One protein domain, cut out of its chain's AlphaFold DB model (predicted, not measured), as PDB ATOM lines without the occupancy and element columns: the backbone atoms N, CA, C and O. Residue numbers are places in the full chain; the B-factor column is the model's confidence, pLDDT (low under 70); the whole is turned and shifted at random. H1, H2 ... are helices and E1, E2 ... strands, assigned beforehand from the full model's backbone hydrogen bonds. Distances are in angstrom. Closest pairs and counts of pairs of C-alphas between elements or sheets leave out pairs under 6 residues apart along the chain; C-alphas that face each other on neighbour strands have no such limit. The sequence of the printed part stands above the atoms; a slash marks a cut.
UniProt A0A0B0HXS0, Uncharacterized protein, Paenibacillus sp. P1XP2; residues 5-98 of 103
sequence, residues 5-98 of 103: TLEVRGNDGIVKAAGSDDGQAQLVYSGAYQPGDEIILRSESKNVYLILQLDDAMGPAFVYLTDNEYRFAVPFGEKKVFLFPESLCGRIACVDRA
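Overview. This is residues 5 to 98 of the 103 residues of an uncharacterized protein of Paenibacillus sp. P1XP2 (UniProt A0A0B0HXS0). Two small twisted sheets, E2 E1 E3 E6 and E5 E4 E7, stand partly face to face as a loosely formed sandwich. The long link from E2 runs back beside E7, pairing residues 26 to 27 with residues 93 to 94, while short H1 and residues 81 to 92 lie toward one end. The 94 printed residues, with 43 in named elements, are mostly strand, in the chain order E1 E2 E3 E4 E5 E6 H1 E7; both sheets are antiparallel. The whole is compact, with a radius of gyration of the C-alphas of 12.9 A and spans of 35 by 27 by 21 A.

Along the chain. In the larger sheet, E2, residues 15 to 22, is 20.4 A long; E1, residues 5 to 9, begins at C-alpha 5 (-129.027, 27.003, 103.889). E3, residues 38 to 43, is 16.4 A long, and E6 is residues 69 to 73. E5, residues 61 to 65, E4, residues 48 to 53, and E7, residues 93 to 96, form the other sheet; E7 ends at C-alpha 96 (-122.724, 28.736, 93.380). H1 is residues 77 to 80.

Arrangement. E1 and E2 form a hairpin, with N 6 and O 19 at 2.8 A. E1 and E3 are antiparallel at 162 degrees, with N 7 and O 40 at 2.8 A. E6 is an edge strand beside E3, with N 39 and O 72 at 2.8 A. E4 and E5 form a hairpin, with N 50 and O 63 at 2.9 A; N 53 of E4 and O 94 of E7 are 2.7 A apart. E5 and E6 meet only through their link. H1, too short for an O i to N i+4 pair, is on neither sheet.

Size, cuts and confidence. The C-alphas of Asp 22 and Glu 78, the two farthest apart, are 36.7 A apart. The printed part has no cut. The links E2 to E3 and H1 to E7 are long. Residues 56 to 59 and 76 to 98 are under pLDDT 70.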
ATOM      1  N   THR A   5    -127.624  27.411 103.909       90.38
ATOM      2  CA  THR A   5    -129.027  27.003 103.889       90.38
ATOM      3  C   THR A   5    -129.833  28.042 103.141       90.38
ATOM      4  O   THR A   5    -129.790  29.217 103.485       90.38
ATOM      5  N   LEU A   6    -130.570  27.607 102.133       89.56
ATOM      6  CA  LEU A   6    -131.517  28.419 101.391       89.56
ATOM      7  C   LEU A   6    -132.925  27.958 101.765       89.56
ATOM      8  O   LEU A   6    -133.209  26.764 101.727       89.56
ATOM      9  N   GLU A   7    -133.802  28.883 102.132       91.12
ATOM     10  CA  GLU A   7    -135.195  28.594 102.465       91.12
ATOM     11  C   GLU A   7    -136.141  29.564 101.753       91.12
ATOM     12  O   GLU A   7    -135.848  30.748 101.600       91.12
ATOM     13  N   VAL A   8    -137.291  29.053 101.321       88.62
ATOM     14  CA  VAL A   8    -138.437  29.854 100.892       88.62
ATOM     15  C   VAL A   8    -139.426  29.863 102.040       88.62
ATOM     16  O   VAL A   8    -139.932  28.812 102.449       88.62
ATOM     17  N   ARG A   9    -139.716  31.051 102.553       91.56
ATOM     18  CA  ARG A   9    -140.649  31.277 103.645       91.56
ATOM     19  C   ARG A   9    -141.882  31.998 103.127       91.56
ATOM     20  O   ARG A   9    -141.767  32.970 102.393       91.56
ATOM     21  N   GLY A  10    -143.058  31.502 103.488       89.06
ATOM     22  CA  GLY A  10    -144.316  32.182 103.223       89.06
ATOM     23  C   GLY A  10    -144.508  33.401 104.121       89.06
ATOM     24  O   GLY A  10    -143.897  33.502 105.186       89.06
ATOM     25  N   ASN A  11    -145.416  34.290 103.722       87.38
ATOM     26  CA  ASN A  11    -145.829  35.446 104.528       87.38
ATOM     27  C   ASN A  11    -146.401  35.048 105.905       87.38
ATOM     28  O   ASN A  11    -146.280  35.770 106.889       87.38
ATOM     29  N   ASP A  12    -147.012  33.868 105.981       85.75
ATOM     30  CA  ASP A  12    -147.484  33.208 107.208       85.75
ATOM     31  C   ASP A  12    -146.344  32.692 108.113       85.75
ATOM     32  O   ASP A  12    -146.586  32.187 109.210       85.75
ATOM     33  N   GLY A  13    -145.088  32.837 107.683       83.81
ATOM     34  CA  GLY A  13    -143.906  32.392 108.408       83.81
ATOM     35  C   GLY A  13    -143.612  30.899 108.254       83.81
ATOM     36  O   GLY A  13    -142.645  30.425 108.864       83.81
ATOM     37  N   ILE A  14    -144.389  30.170 107.446       87.50
ATOM     38  CA  ILE A  14    -144.199  28.741 107.182       87.50
ATOM     39  C   ILE A  14    -143.084  28.557 106.153       87.50
ATOM     40  O   ILE A  14    -143.043  29.223 105.120       87.50
ATOM     41  N   VAL A  15    -142.166  27.629 106.417       90.44
ATOM     42  CA  VAL A  15    -141.133  27.247 105.447       90.44
ATOM     43  C   VAL A  15    -141.772  26.364 104.378       90.44
ATOM     44  O   VAL A  15    -142.233  25.262 104.668       90.44
ATOM     45  N   LYS A  16    -141.809  26.858 103.138       87.50
ATOM     46  CA  LYS A  16    -142.374  26.160 101.974       87.50
ATOM     47  C   LYS A  16    -141.375  25.178 101.372       87.50
ATOM     48  O   LYS A  16    -141.763  24.119 100.891       87.50
ATOM     49  N   ALA A  17    -140.094  25.538 101.393       87.44
ATOM     50  CA  ALA A  17    -138.998  24.693 100.943       87.44
ATOM     51  C   ALA A  17    -137.693  25.131 101.615       87.44
ATOM     52  O   ALA A  17    -137.513  26.316 101.889       87.44
ATOM     53  N   ALA A  18    -136.787  24.192 101.867       89.31
ATOM     54  CA  ALA A  18    -135.452  24.481 102.374       89.31
ATOM     55  C   ALA A  18    -134.439  23.477 101.819       89.31
ATOM     56  O   ALA A  18    -134.768  22.309 101.616       89.31
ATOM     57  N   GLY A  19    -133.216  23.939 101.585       88.50
ATOM     58  CA  GLY A  19    -132.086  23.133 101.140       88.50
ATOM     59  C   GLY A  19    -130.817  23.610 101.826       88.50
ATOM     60  O   GLY A  19    -130.580  24.813 101.922       88.50
ATOM     61  N   SER A  20    -130.009  22.677 102.322       87.94
ATOM     62  CA  SER A  20    -128.728  22.985 102.953       87.94
ATOM     63  C   SER A  20    -127.628  22.150 102.329       87.94
ATOM     64  O   SER A  20    -127.827  20.953 102.143       87.94
ATOM     65  N   ASP A  21    -126.471  22.756 102.092       86.06
ATOM     66  CA  ASP A  21    -125.299  22.051 101.577       86.06
ATOM     67  C   ASP A  21    -123.993  22.706 102.053       86.06
ATOM     68  O   ASP A  21    -123.976  23.843 102.540       86.06
ATOM     69  N   ASP A  22    -122.888  21.984 101.916       82.00
ATOM     70  CA  ASP A  22    -121.557  22.403 102.328       82.00
ATOM     71  C   ASP A  22    -120.849  23.158 101.197       82.00
ATOM     72  O   ASP A  22    -119.978  22.656 100.488       82.00
ATOM     73  N   GLY A  23    -121.207  24.436 101.075       72.62
ATOM     74  CA  GLY A  23    -120.574  25.400 100.179       72.62
ATOM     75  C   GLY A  23    -121.364  25.738  98.918       72.62
ATOM     76  O   GLY A  23    -121.059  26.768  98.320       72.62
ATOM     77  N   GLN A  24    -122.363  24.934  98.539       73.94
ATOM     78  CA  GLN A  24    -123.177  25.154  97.339       73.94
ATOM     79  C   GLN A  24    -124.648  24.775  97.604       73.94
ATOM     80  O   GLN A  24    -125.077  23.652  97.363       73.94
ATOM     81  N   ALA A  25    -125.436  25.701  98.157       79.56
ATOM     82  CA  ALA A  25    -126.842  25.435  98.470       79.56
ATOM     83  C   ALA A  25    -127.735  25.631  97.232       79.56
ATOM     84  O   ALA A  25    -127.847  26.736  96.699       79.56
ATOM     85  N   GLN A  26    -128.425  24.572  96.807       78.44
ATOM     86  CA  GLN A  26    -129.416  24.627  95.734       78.44
ATOM     87  C   GLN A  26    -130.815  24.343  96.280       78.44
ATOM     88  O   GLN A  26    -131.007  23.429  97.085       78.44
ATOM     89  N   LEU A  27    -131.808  25.105  95.815       82.06
ATOM     90  CA  LEU A  27    -133.206  24.870  96.156       82.06
ATOM     91  C   LEU A  27    -134.084  24.936  94.909       82.06
ATOM     92  O   LEU A  27    -134.265  25.983  94.285       82.06
ATOM     93  N   VAL A  28    -134.691  23.800  94.576       76.88
ATOM     94  CA  VAL A  28    -135.718  23.726  93.540       76.88
ATOM     95  C   VAL A  28    -137.078  23.881  94.208       76.88
ATOM     96  O   VAL A  28    -137.588  22.948  94.824       76.88
ATOM     97  N   TYR A  29    -137.675  25.063  94.079       77.19
ATOM     98  CA  TYR A  29    -139.054  25.301  94.491       77.19
ATOM     99  C   TYR A  29    -139.961  25.343  93.256       77.19
ATOM    100  O   TYR A  29    -139.821  26.214  92.400       77.19
ATOM    101  N   SER A  30    -140.871  24.371  93.140       71.25
ATOM    102  CA  SER A  30    -141.814  24.255  92.011       71.25
ATOM    103  C   SER A  30    -143.161  24.944  92.262       71.25
ATOM    104  O   SER A  30    -144.031  24.924  91.392       71.25
ATOM    105  N   GLY A  31    -143.364  25.518  93.449       72.12
ATOM    106  CA  GLY A  31    -144.579  26.257  93.778       72.12
ATOM    107  C   GLY A  31    -144.560  27.678  93.214       72.12
ATOM    108  O   GLY A  31    -143.504  28.266  92.994       72.12
ATOM    109  N   ALA A  32    -145.740  28.263  93.012       75.44
ATOM    110  CA  ALA A  32    -145.843  29.687  92.717       75.44
ATOM    111  C   ALA A  32    -145.545  30.503  93.984       75.44
ATOM    112  O   ALA A  32    -146.091  30.218  95.056       75.44
ATOM    113  N   TYR A  33    -144.699  31.526  93.852       80.56
ATOM    114  CA  TYR A  33    -144.511  32.507  94.916       80.56
ATOM    115  C   TYR A  33    -145.804  33.291  95.147       80.56
ATOM    116  O   TYR A  33    -146.518  33.634  94.201       80.56
ATOM    117  N   GLN A  34    -146.100  33.568  96.408       81.88
ATOM    118  CA  GLN A  34    -147.244  34.357  96.848       81.88
ATOM    119  C   GLN A  34    -146.788  35.726  97.375       81.88
ATOM    120  O   GLN A  34    -145.620  35.891  97.735       81.88
ATOM    121  N   PRO A  35    -147.685  36.728  97.419       82.06
ATOM    122  CA  PRO A  35    -147.375  38.012  98.034       82.06
ATOM    123  C   PRO A  35    -146.870  37.833  99.471       82.06
ATOM    124  O   PRO A  35    -147.548  37.228 100.298       82.06
ATOM    125  N   GLY A  36    -145.694  38.394  99.754       84.19
ATOM    126  CA  GLY A  36    -145.047  38.299 101.063       84.19
ATOM    127  C   GLY A  36    -144.203  37.038 101.267       84.19
ATOM    128  O   GLY A  36    -143.684  36.849 102.361       84.19
ATOM    129  N   ASP A  37    -144.032  36.198 100.241       86.56
ATOM    130  CA  ASP A  37    -142.992  35.172 100.273       86.56
ATOM    131  C   ASP A  37    -141.595  35.827 100.319       86.56
ATOM    132  O   ASP A  37    -141.317  36.830  99.652       86.56
ATOM    133  N   GLU A  38    -140.696  35.218 101.082       87.44
ATOM    134  CA  GLU A  38    -139.308  35.634 101.241       87.44
ATOM    135  C   GLU A  38    -138.371  34.461 100.959       87.44
ATOM    136  O   GLU A  38    -138.632  33.317 101.333       87.44
ATOM    137  N   ILE A  39    -137.244  34.754 100.320       87.12
ATOM    138  CA  ILE A  39    -136.134  33.821 100.150       87.12
ATOM    139  C   ILE A  39    -135.072  34.208 101.172       87.12
ATOM    140  O   ILE A  39    -134.602  35.345 101.188       87.12
ATOM    141  N   ILE A  40    -134.699  33.277 102.039       89.62
ATOM    142  CA  ILE A  40    -133.740  33.512 103.114       89.62
ATOM    143  C   ILE A  40    -132.525  32.621 102.872       89.62
ATOM    144  O   ILE A  40    -132.639  31.406 102.722       89.62
ATOM    145  N   LEU A  41    -131.350  33.239 102.836       88.12
ATOM    146  CA  LEU A  41    -130.061  32.577 102.704       88.12
ATOM    147  C   LEU A  41    -129.303  32.719 104.018       88.12
ATOM    148  O   LEU A  41    -129.030  33.830 104.467       88.12
ATOM    149  N   ARG A  42    -128.938  31.590 104.616       90.19
ATOM    150  CA  ARG A  42    -128.113  31.510 105.818       90.19
ATOM    151  C   ARG A  42    -126.763  30.895 105.492       90.19
ATOM    152  O   ARG A  42    -126.693  29.885 104.800       90.19
ATOM    153  N   SER A  43    -125.705  31.485 106.023       88.12
ATOM    154  CA  SER A  43    -124.327  31.004 105.948       88.12
ATOM    155  C   SER A  43    -123.778  30.902 107.366       88.12
ATOM    156  O   SER A  43    -124.020  31.788 108.185       88.12
ATOM    157  N   GLU A  44    -123.033  29.842 107.675       87.62
ATOM    158  CA  GLU A  44    -122.341  29.732 108.970       87.62
ATOM    159  C   GLU A  44    -121.192  30.744 109.103       87.62
ATOM    160  O   GLU A  44    -120.802  31.108 110.212       87.62
ATOM    161  N   SER A  45    -120.659  31.213 107.973       85.12
ATOM    162  CA  SER A  45    -119.590  32.210 107.914       85.12
ATOM    163  C   SER A  45    -120.099  33.561 107.405       85.12
ATOM    164  O   SER A  45    -120.785  33.625 106.381       85.12
ATOM    165  N   LYS A  46    -119.676  34.642 108.069       86.38
ATOM    166  CA  LYS A  46    -119.827  36.029 107.595       86.38
ATOM    167  C   LYS A  46    -118.768  36.361 106.546       86.38
ATOM    168  O   LYS A  46    -117.737  35.693 106.485       86.38
ATOM    169  N   ASN A  47    -118.972  37.454 105.808       84.38
ATOM    170  CA  ASN A  47    -117.991  38.006 104.866       84.38
ATOM    171  C   ASN A  47    -117.642  37.034 103.731       84.38
ATOM    172  O   ASN A  47    -116.472  36.786 103.434       84.38
ATOM    173  N   VAL A  48    -118.672  36.453 103.111       83.31
ATOM    174  CA  VAL A  48    -118.525  35.434 102.066       83.31
ATOM    175  C   VAL A  48    -119.011  35.932 100.712       83.31
ATOM    176  O   VAL A  48    -120.050  36.578 100.600       83.31
ATOM    177  N   TYR A  49    -118.256  35.600  99.669       82.69
ATOM    178  CA  TYR A  49    -118.654  35.818  98.283       82.69
ATOM    179  C   TYR A  49    -119.475  34.638  97.779       82.69
ATOM    180  O   TYR A  49    -119.045  33.489  97.907       82.69
ATOM    181  N   LEU A  50    -120.627  34.933  97.185       81.00
ATOM    182  CA  LEU A  50    -121.589  33.954  96.695       81.00
ATOM    183  C   LEU A  50    -122.041  34.353  95.291       81.00
ATOM    184  O   LEU A  50    -122.131  35.531  94.958       81.00
ATOM    185  N   ILE A  51    -122.344  33.367  94.468       81.81
ATOM    186  CA  ILE A  51    -123.068  33.528  93.215       81.81
ATOM    187  C   ILE A  51    -124.498  33.110  93.520       81.81
ATOM    188  O   ILE A  51    -124.750  31.942  93.752       81.81
ATOM    189  N   LEU A  52    -125.430  34.053  93.556       79.62
ATOM    190  CA  LEU A  52    -126.839  33.821  93.837       79.62
ATOM    191  C   LEU A  52    -127.633  33.873  92.532       79.62
ATOM    192  O   LEU A  52    -127.682  34.907  91.871       79.62
ATOM    193  N   GLN A  53    -128.303  32.786  92.183       79.44
ATOM    194  CA  GLN A  53    -129.290  32.725  91.113       79.44
ATOM    195  C   GLN A  53    -130.638  32.392  91.747       79.44
ATOM    196  O   GLN A  53    -130.756  31.396  92.453       79.44
ATOM    197  N   LEU A  54    -131.646  33.243  91.556       71.69
ATOM    198  CA  LEU A  54    -132.967  33.078  92.183       71.69
ATOM    199  C   LEU A  54    -134.008  32.448  91.249       71.69
ATOM    200  O   LEU A  54    -134.994  31.891  91.728       71.69
ATOM    201  N   ASP A  55    -133.790  32.546  89.940       70.00
ATOM    202  CA  ASP A  55    -134.658  31.992  88.906       70.00
ATOM    203  C   ASP A  55    -133.811  31.607  87.685       70.00
ATOM    204  O   ASP A  55    -132.801  32.254  87.408       70.00
ATOM    205  N   ASP A  56    -134.210  30.576  86.948       65.25
ATOM    206  CA  ASP A  56    -133.536  30.090  85.737       65.25
ATOM    207  C   ASP A  56    -133.565  31.134  84.610       65.25
ATOM    208  O   ASP A  56    -132.599  31.265  83.860       65.25
ATOM    209  N   ALA A  57    -134.618  31.960  84.549       58.78
ATOM    210  CA  ALA A  57    -134.693  33.080  83.613       58.78
ATOM    211  C   ALA A  57    -133.913  34.320  84.090       58.78
ATOM    212  O   ALA A  57    -133.830  35.315  83.364       58.78
ATOM    213  N   MET A  58    -133.351  34.288  85.304       66.38
ATOM    214  CA  MET A  58    -132.428  35.296  85.812       66.38
ATOM    215  C   MET A  58    -130.992  34.773  85.739       66.38
ATOM    216  O   MET A  58    -130.676  33.675  86.187       66.38
ATOM    217  N   GLY A  59    -130.085  35.593  85.207       66.62
ATOM    218  CA  GLY A  59    -128.660  35.279  85.266       66.62
ATOM    219  C   GLY A  59    -128.158  35.204  86.719       66.62
ATOM    220  O   GLY A  59    -128.706  35.880  87.595       66.62
ATOM    221  N   PRO A  60    -127.104  34.414  86.988       78.19
ATOM    222  CA  PRO A  60    -126.459  34.392  88.293       78.19
ATOM    223  C   PRO A  60    -125.913  35.780  88.664       78.19
ATOM    224  O   PRO A  60    -125.280  36.452  87.849       78.19
ATOM    225  N   ALA A  61    -126.126  36.197  89.910       77.25
ATOM    226  CA  ALA A  61    -125.635  37.457  90.454       77.25
ATOM    227  C   ALA A  61    -124.489  37.210  91.437       77.25
ATOM    228  O   ALA A  61    -124.597  36.384  92.339       77.25
ATOM    229  N   PHE A  62    -123.393  37.956  91.306       78.38
ATOM    230  CA  PHE A  62    -122.290  37.881  92.259       78.38
ATOM    231  C   PHE A  62    -122.539  38.824  93.441       78.38
ATOM    232  O   PHE A  62    -122.631  40.038  93.262       78.38
ATOM    233  N   VAL A  63    -122.665  38.267  94.645       82.06
ATOM    234  CA  VAL A  63    -123.026  38.988  95.871       82.06
ATOM    235  C   VAL A  63    -122.001  38.757  96.979       82.06
ATOM    236  O   VAL A  63    -121.315  37.735  97.029       82.06
ATOM    237  N   TYR A  64    -121.911  39.717  97.896       82.69
ATOM    238  CA  TYR A  64    -121.079  39.623  99.089       82.69
ATOM    239  C   TYR A  64    -121.961  39.683 100.336       82.69
ATOM    240  O   TYR A  64    -122.616  40.694 100.596       82.69
ATOM    241  N   LEU A  65    -121.990  38.588 101.095       84.56
ATOM    242  CA  LEU A  65    -122.729  38.485 102.348       84.56
ATOM    243  C   LEU A  65    -121.884  39.078 103.477       84.56
ATOM    244  O   LEU A  65    -120.852  38.519 103.850       84.56
ATOM    245  N   THR A  66    -122.324  40.202 104.037       84.94
ATOM    246  CA  THR A  66    -121.669  40.848 105.186       84.94
ATOM    247  C   THR A  66    -122.068  40.226 106.524       84.94
ATOM    248  O   THR A  66    -121.309  40.311 107.489       84.94
ATOM    249  N   ASP A  67    -123.228  39.569 106.587       88.50
ATOM    250  CA  ASP A  67    -123.727  38.872 107.775       88.50
ATOM    251  C   ASP A  67    -124.019  37.388 107.482       88.50
ATOM    252  O   ASP A  67    -123.782  36.911 106.375       88.50
ATOM    253  N   ASN A  68    -124.493  36.646 108.484       87.00
ATOM    254  CA  ASN A  68    -124.816  35.222 108.377       87.00
ATOM    255  C   ASN A  68    -126.179  34.973 107.727       87.00
ATOM    256  O   ASN A  68    -126.490  33.834 107.392       87.00
ATOM    257  N   GLU A  69    -127.012  36.001 107.592       89.19
ATOM    258  CA  GLU A  69    -128.348  35.883 107.026       89.19
ATOM    259  C   GLU A  69    -128.597  36.996 106.010       89.19
ATOM    260  O   GLU A  69    -128.333  38.173 106.259       89.19
ATOM    261  N   TYR A  70    -129.145  36.613 104.867       86.44
ATOM    262  CA  TYR A  70    -129.649  37.507 103.843       86.44
ATOM    263  C   TYR A  70    -131.104  37.166 103.556       86.44
ATOM    264  O   TYR A  70    -131.468  35.994 103.467       86.44
ATOM    265  N   ARG A  71    -131.940  38.196 103.417       88.06
ATOM    266  CA  ARG A  71    -133.370  38.049 103.140       88.06
ATOM    267  C   ARG A  71    -133.715  38.806 101.873       88.06
ATOM    268  O   ARG A  71    -133.414  39.991 101.750       88.06
ATOM    269  N   PHE A  72    -134.370  38.115 100.958       83.69
ATOM    270  CA  PHE A  72    -134.877  38.664  99.719       83.69
ATOM    271  C   PHE A  72    -136.396  38.539  99.706       83.69
ATOM    272  O   PHE A  72    -136.938  37.442  99.589       83.69
ATOM    273  N   ALA A  73    -137.089  39.667  99.822       83.50
ATOM    274  CA  ALA A  73    -138.536  39.698  99.676       83.50
ATOM    275  C   ALA A  73    -138.901  39.535  98.197       83.50
ATOM    276  O   ALA A  73    -138.476  40.341  97.364       83.50
ATOM    277  N   VAL A  74    -139.692  38.512  97.865       81.06
ATOM    278  CA  VAL A  74    -140.073  38.243  96.477       81.06
ATOM    279  C   VAL A  74    -140.999  39.365  95.989       81.06
ATOM    280  O   VAL A  74    -142.077  39.571  96.558       81.06
ATOM    281  N   PRO A  75    -140.619  40.127  94.945       73.69
ATOM    282  CA  PRO A  75    -141.455  41.207  94.442       73.69
ATOM    283  C   PRO A  75    -142.728  40.645  93.790       73.69
ATOM    284  O   PRO A  75    -142.673  39.747  92.951       73.69
ATOM    285  N   PHE A  76    -143.888  41.205  94.147       66.25
ATOM    286  CA  PHE A  76    -145.199  40.796  93.631       66.25
ATOM    287  C   PHE A  76    -146.001  42.008  93.123       66.25
ATOM    288  O   PHE A  76    -145.794  43.134  93.581       66.25
ATOM    289  N   GLY A  77    -146.924  41.792  92.178       65.25
ATOM    290  CA  GLY A  77    -147.782  42.851  91.621       65.25
ATOM    291  C   GLY A  77    -147.006  43.901  90.814       65.25
ATOM    292  O   GLY A  77    -146.131  43.555  90.028       65.25
ATOM    293  N   GLU A  78    -147.294  45.189  91.017       53.06
ATOM    294  CA  GLU A  78    -146.659  46.308  90.290       53.06
ATOM    295  C   GLU A  78    -145.150  46.448  90.577       53.06
ATOM    296  O   GLU A  78    -144.400  46.951  89.742       53.06
ATOM    297  N   LYS A  79    -144.661  45.921  91.711       53.06
ATOM    298  CA  LYS A  79    -143.217  45.867  92.027       53.06
ATOM    299  C   LYS A  79    -142.437  44.883  91.150       53.06
ATOM    300  O   LYS A  79    -141.217  44.981  91.073       53.06
ATOM    301  N   LYS A  80    -143.130  43.961  90.476       50.62
ATOM    302  CA  LYS A  80    -142.552  43.025  89.502       50.62
ATOM    303  C   LYS A  80    -142.011  43.758  88.268       50.62
ATOM    304  O   LYS A  80    -140.952  43.411  87.754       50.62
ATOM    305  N   VAL A  81    -142.701  44.828  87.862       42.06
ATOM    306  CA  VAL A  81    -142.420  45.610  86.645       42.06
ATOM    307  C   VAL A  81    -141.111  46.403  86.752       42.06
ATOM    308  O   VAL A  81    -140.462  46.648  85.743       42.06
ATOM    309  N   PHE A  82    -140.685  46.764  87.968       41.44
ATOM    310  CA  PHE A  82    -139.493  47.598  88.177       41.44
ATOM    311  C   PHE A  82    -138.163  46.838  88.172       41.44
ATOM    312  O   PHE A  82    -137.113  47.471  88.095       41.44
ATOM    313  N   LEU A  83    -138.191  45.506  88.257       44.50
ATOM    314  CA  LEU A  83    -136.978  44.686  88.248       44.50
ATOM    315  C   LEU A  83    -136.889  43.769  87.020       44.50
ATOM    316  O   LEU A  83    -135.779  43.517  86.562       44.50
ATOM    317  N   PHE A  84    -138.012  43.303  86.453       48.62
ATOM    318  CA  PHE A  84    -137.992  42.305  85.376       48.62
ATOM    319  C   PHE A  84    -139.184  42.472  84.415       48.62
ATOM    320  O   PHE A  84    -140.286  42.028  84.740       48.62
ATOM    321  N   PRO A  85    -138.998  43.073  83.223       43.00
ATOM    322  CA  PRO A  85    -140.069  43.164  82.229       43.00
ATOM    323  C   PRO A  85    -140.514  41.804  81.646       43.00
ATOM    324  O   PRO A  85    -141.631  41.731  81.150       43.00
ATOM    325  N   GLU A  86    -139.716  40.725  81.747       47.00
ATOM    326  CA  GLU A  86    -139.983  39.452  81.029       47.00
ATOM    327  C   GLU A  86    -139.863  38.149  81.858       47.00
ATOM    328  O   GLU A  86    -140.330  37.101  81.418       47.00
ATOM    329  N   SER A  87    -139.280  38.152  83.060       42.34
ATOM    330  CA  SER A  87    -138.906  36.896  83.743       42.34
ATOM    331  C   SER A  87    -139.728  36.654  85.001       42.34
ATOM    332  O   SER A  87    -139.368  37.091  86.091       42.34
ATOM    333  N   LEU A  88    -140.855  35.952  84.867       44.69
ATOM    334  CA  LEU A  88    -141.452  35.247  86.005       44.69
ATOM    335  C   LEU A  88    -142.376  34.130  85.516       44.69
ATOM    336  O   LEU A  88    -143.605  34.219  85.578       44.69
ATOM    337  N   CYS A  89    -141.755  33.059  85.038       41.28
ATOM    338  CA  CYS A  89    -142.371  31.744  85.008       41.28
ATOM    339  C   CYS A  89    -141.369  30.798  85.660       41.28
ATOM    340  O   CYS A  89    -140.344  30.483  85.066       41.28
ATOM    341  N   GLY A  90    -141.647  30.462  86.921       48.50
ATOM    342  CA  GLY A  90    -140.667  29.917  87.847       48.50
ATOM    343  C   GLY A  90    -139.888  28.732  87.305       48.50
ATOM    344  O   GLY A  90    -140.443  27.869  86.617       48.50
ATOM    345  N   ARG A  91    -138.616  28.677  87.692       48.88
ATOM    346  CA  ARG A  91    -137.878  27.437  87.927       48.88
ATOM    347  C   ARG A  91    -136.520  27.787  88.536       48.88
ATOM    348  O   ARG A  91    -135.764  28.515  87.932       48.88
ATOM    349  N   ILE A  92    -136.237  27.203  89.701       48.47
ATOM    350  CA  ILE A  92    -134.902  26.949  90.278       48.47
ATOM    351  C   ILE A  92    -134.085  28.182  90.730       48.47
ATOM    352  O   ILE A  92    -133.651  28.999  89.926       48.47
ATOM    353  N   ALA A  93    -133.774  28.225  92.034       46.22
ATOM    354  CA  ALA A  93    -132.733  29.076  92.603       46.22
ATOM    355  C   ALA A  93    -131.446  28.249  92.831       46.22
ATOM    356  O   ALA A  93    -131.462  27.247  93.555       46.22
ATOM    357  N   CYS A  94    -130.332  28.653  92.221       40.19
ATOM    358  CA  CYS A  94    -129.011  28.028  92.346       40.19
ATOM    359  C   CYS A  94    -128.034  28.997  93.024       40.19
ATOM    360  O   CYS A  94    -127.831  30.099  92.527       40.19
ATOM    361  N   VAL A  95    -127.386  28.607  94.126       46.28
ATOM    362  CA  VAL A  95    -126.269  29.385  94.687       46.28
ATOM    363  C   VAL A  95    -124.964  28.651  94.422       46.28
ATOM    364  O   VAL A  95    -124.758  27.571  94.965       46.28
ATOM    365  N   ASP A  96    -124.085  29.229  93.604       42.72
ATOM    366  CA  ASP A  96    -122.724  28.736  93.380       42.72
ATOM    367  C   ASP A  96    -121.695  29.561  94.174       42.72
ATOM    368  O   ASP A  96    -121.936  30.702  94.558       42.72
ATOM    369  N   ARG A  97    -120.517  29.012  94.458       37.50
ATOM    370  CA  ARG A  97    -119.432  29.750  95.109       37.50
ATOM    371  C   ARG A  97    -118.461  30.246  94.043       37.50
ATOM    372  O   ARG A  97    -117.765  29.440  93.432       37.50
ATOM    373  N   ALA A  98    -118.308  31.564  93.885       45.25
ATOM    374  CA  ALA A  98    -117.255  32.075  93.009       45.25
ATOM    375  C   ALA A  98    -115.882  31.742  93.600       45.25
ATOM    376  O   ALA A  98    -115.480  32.275  94.640       45.25
TER     377      ALA A  98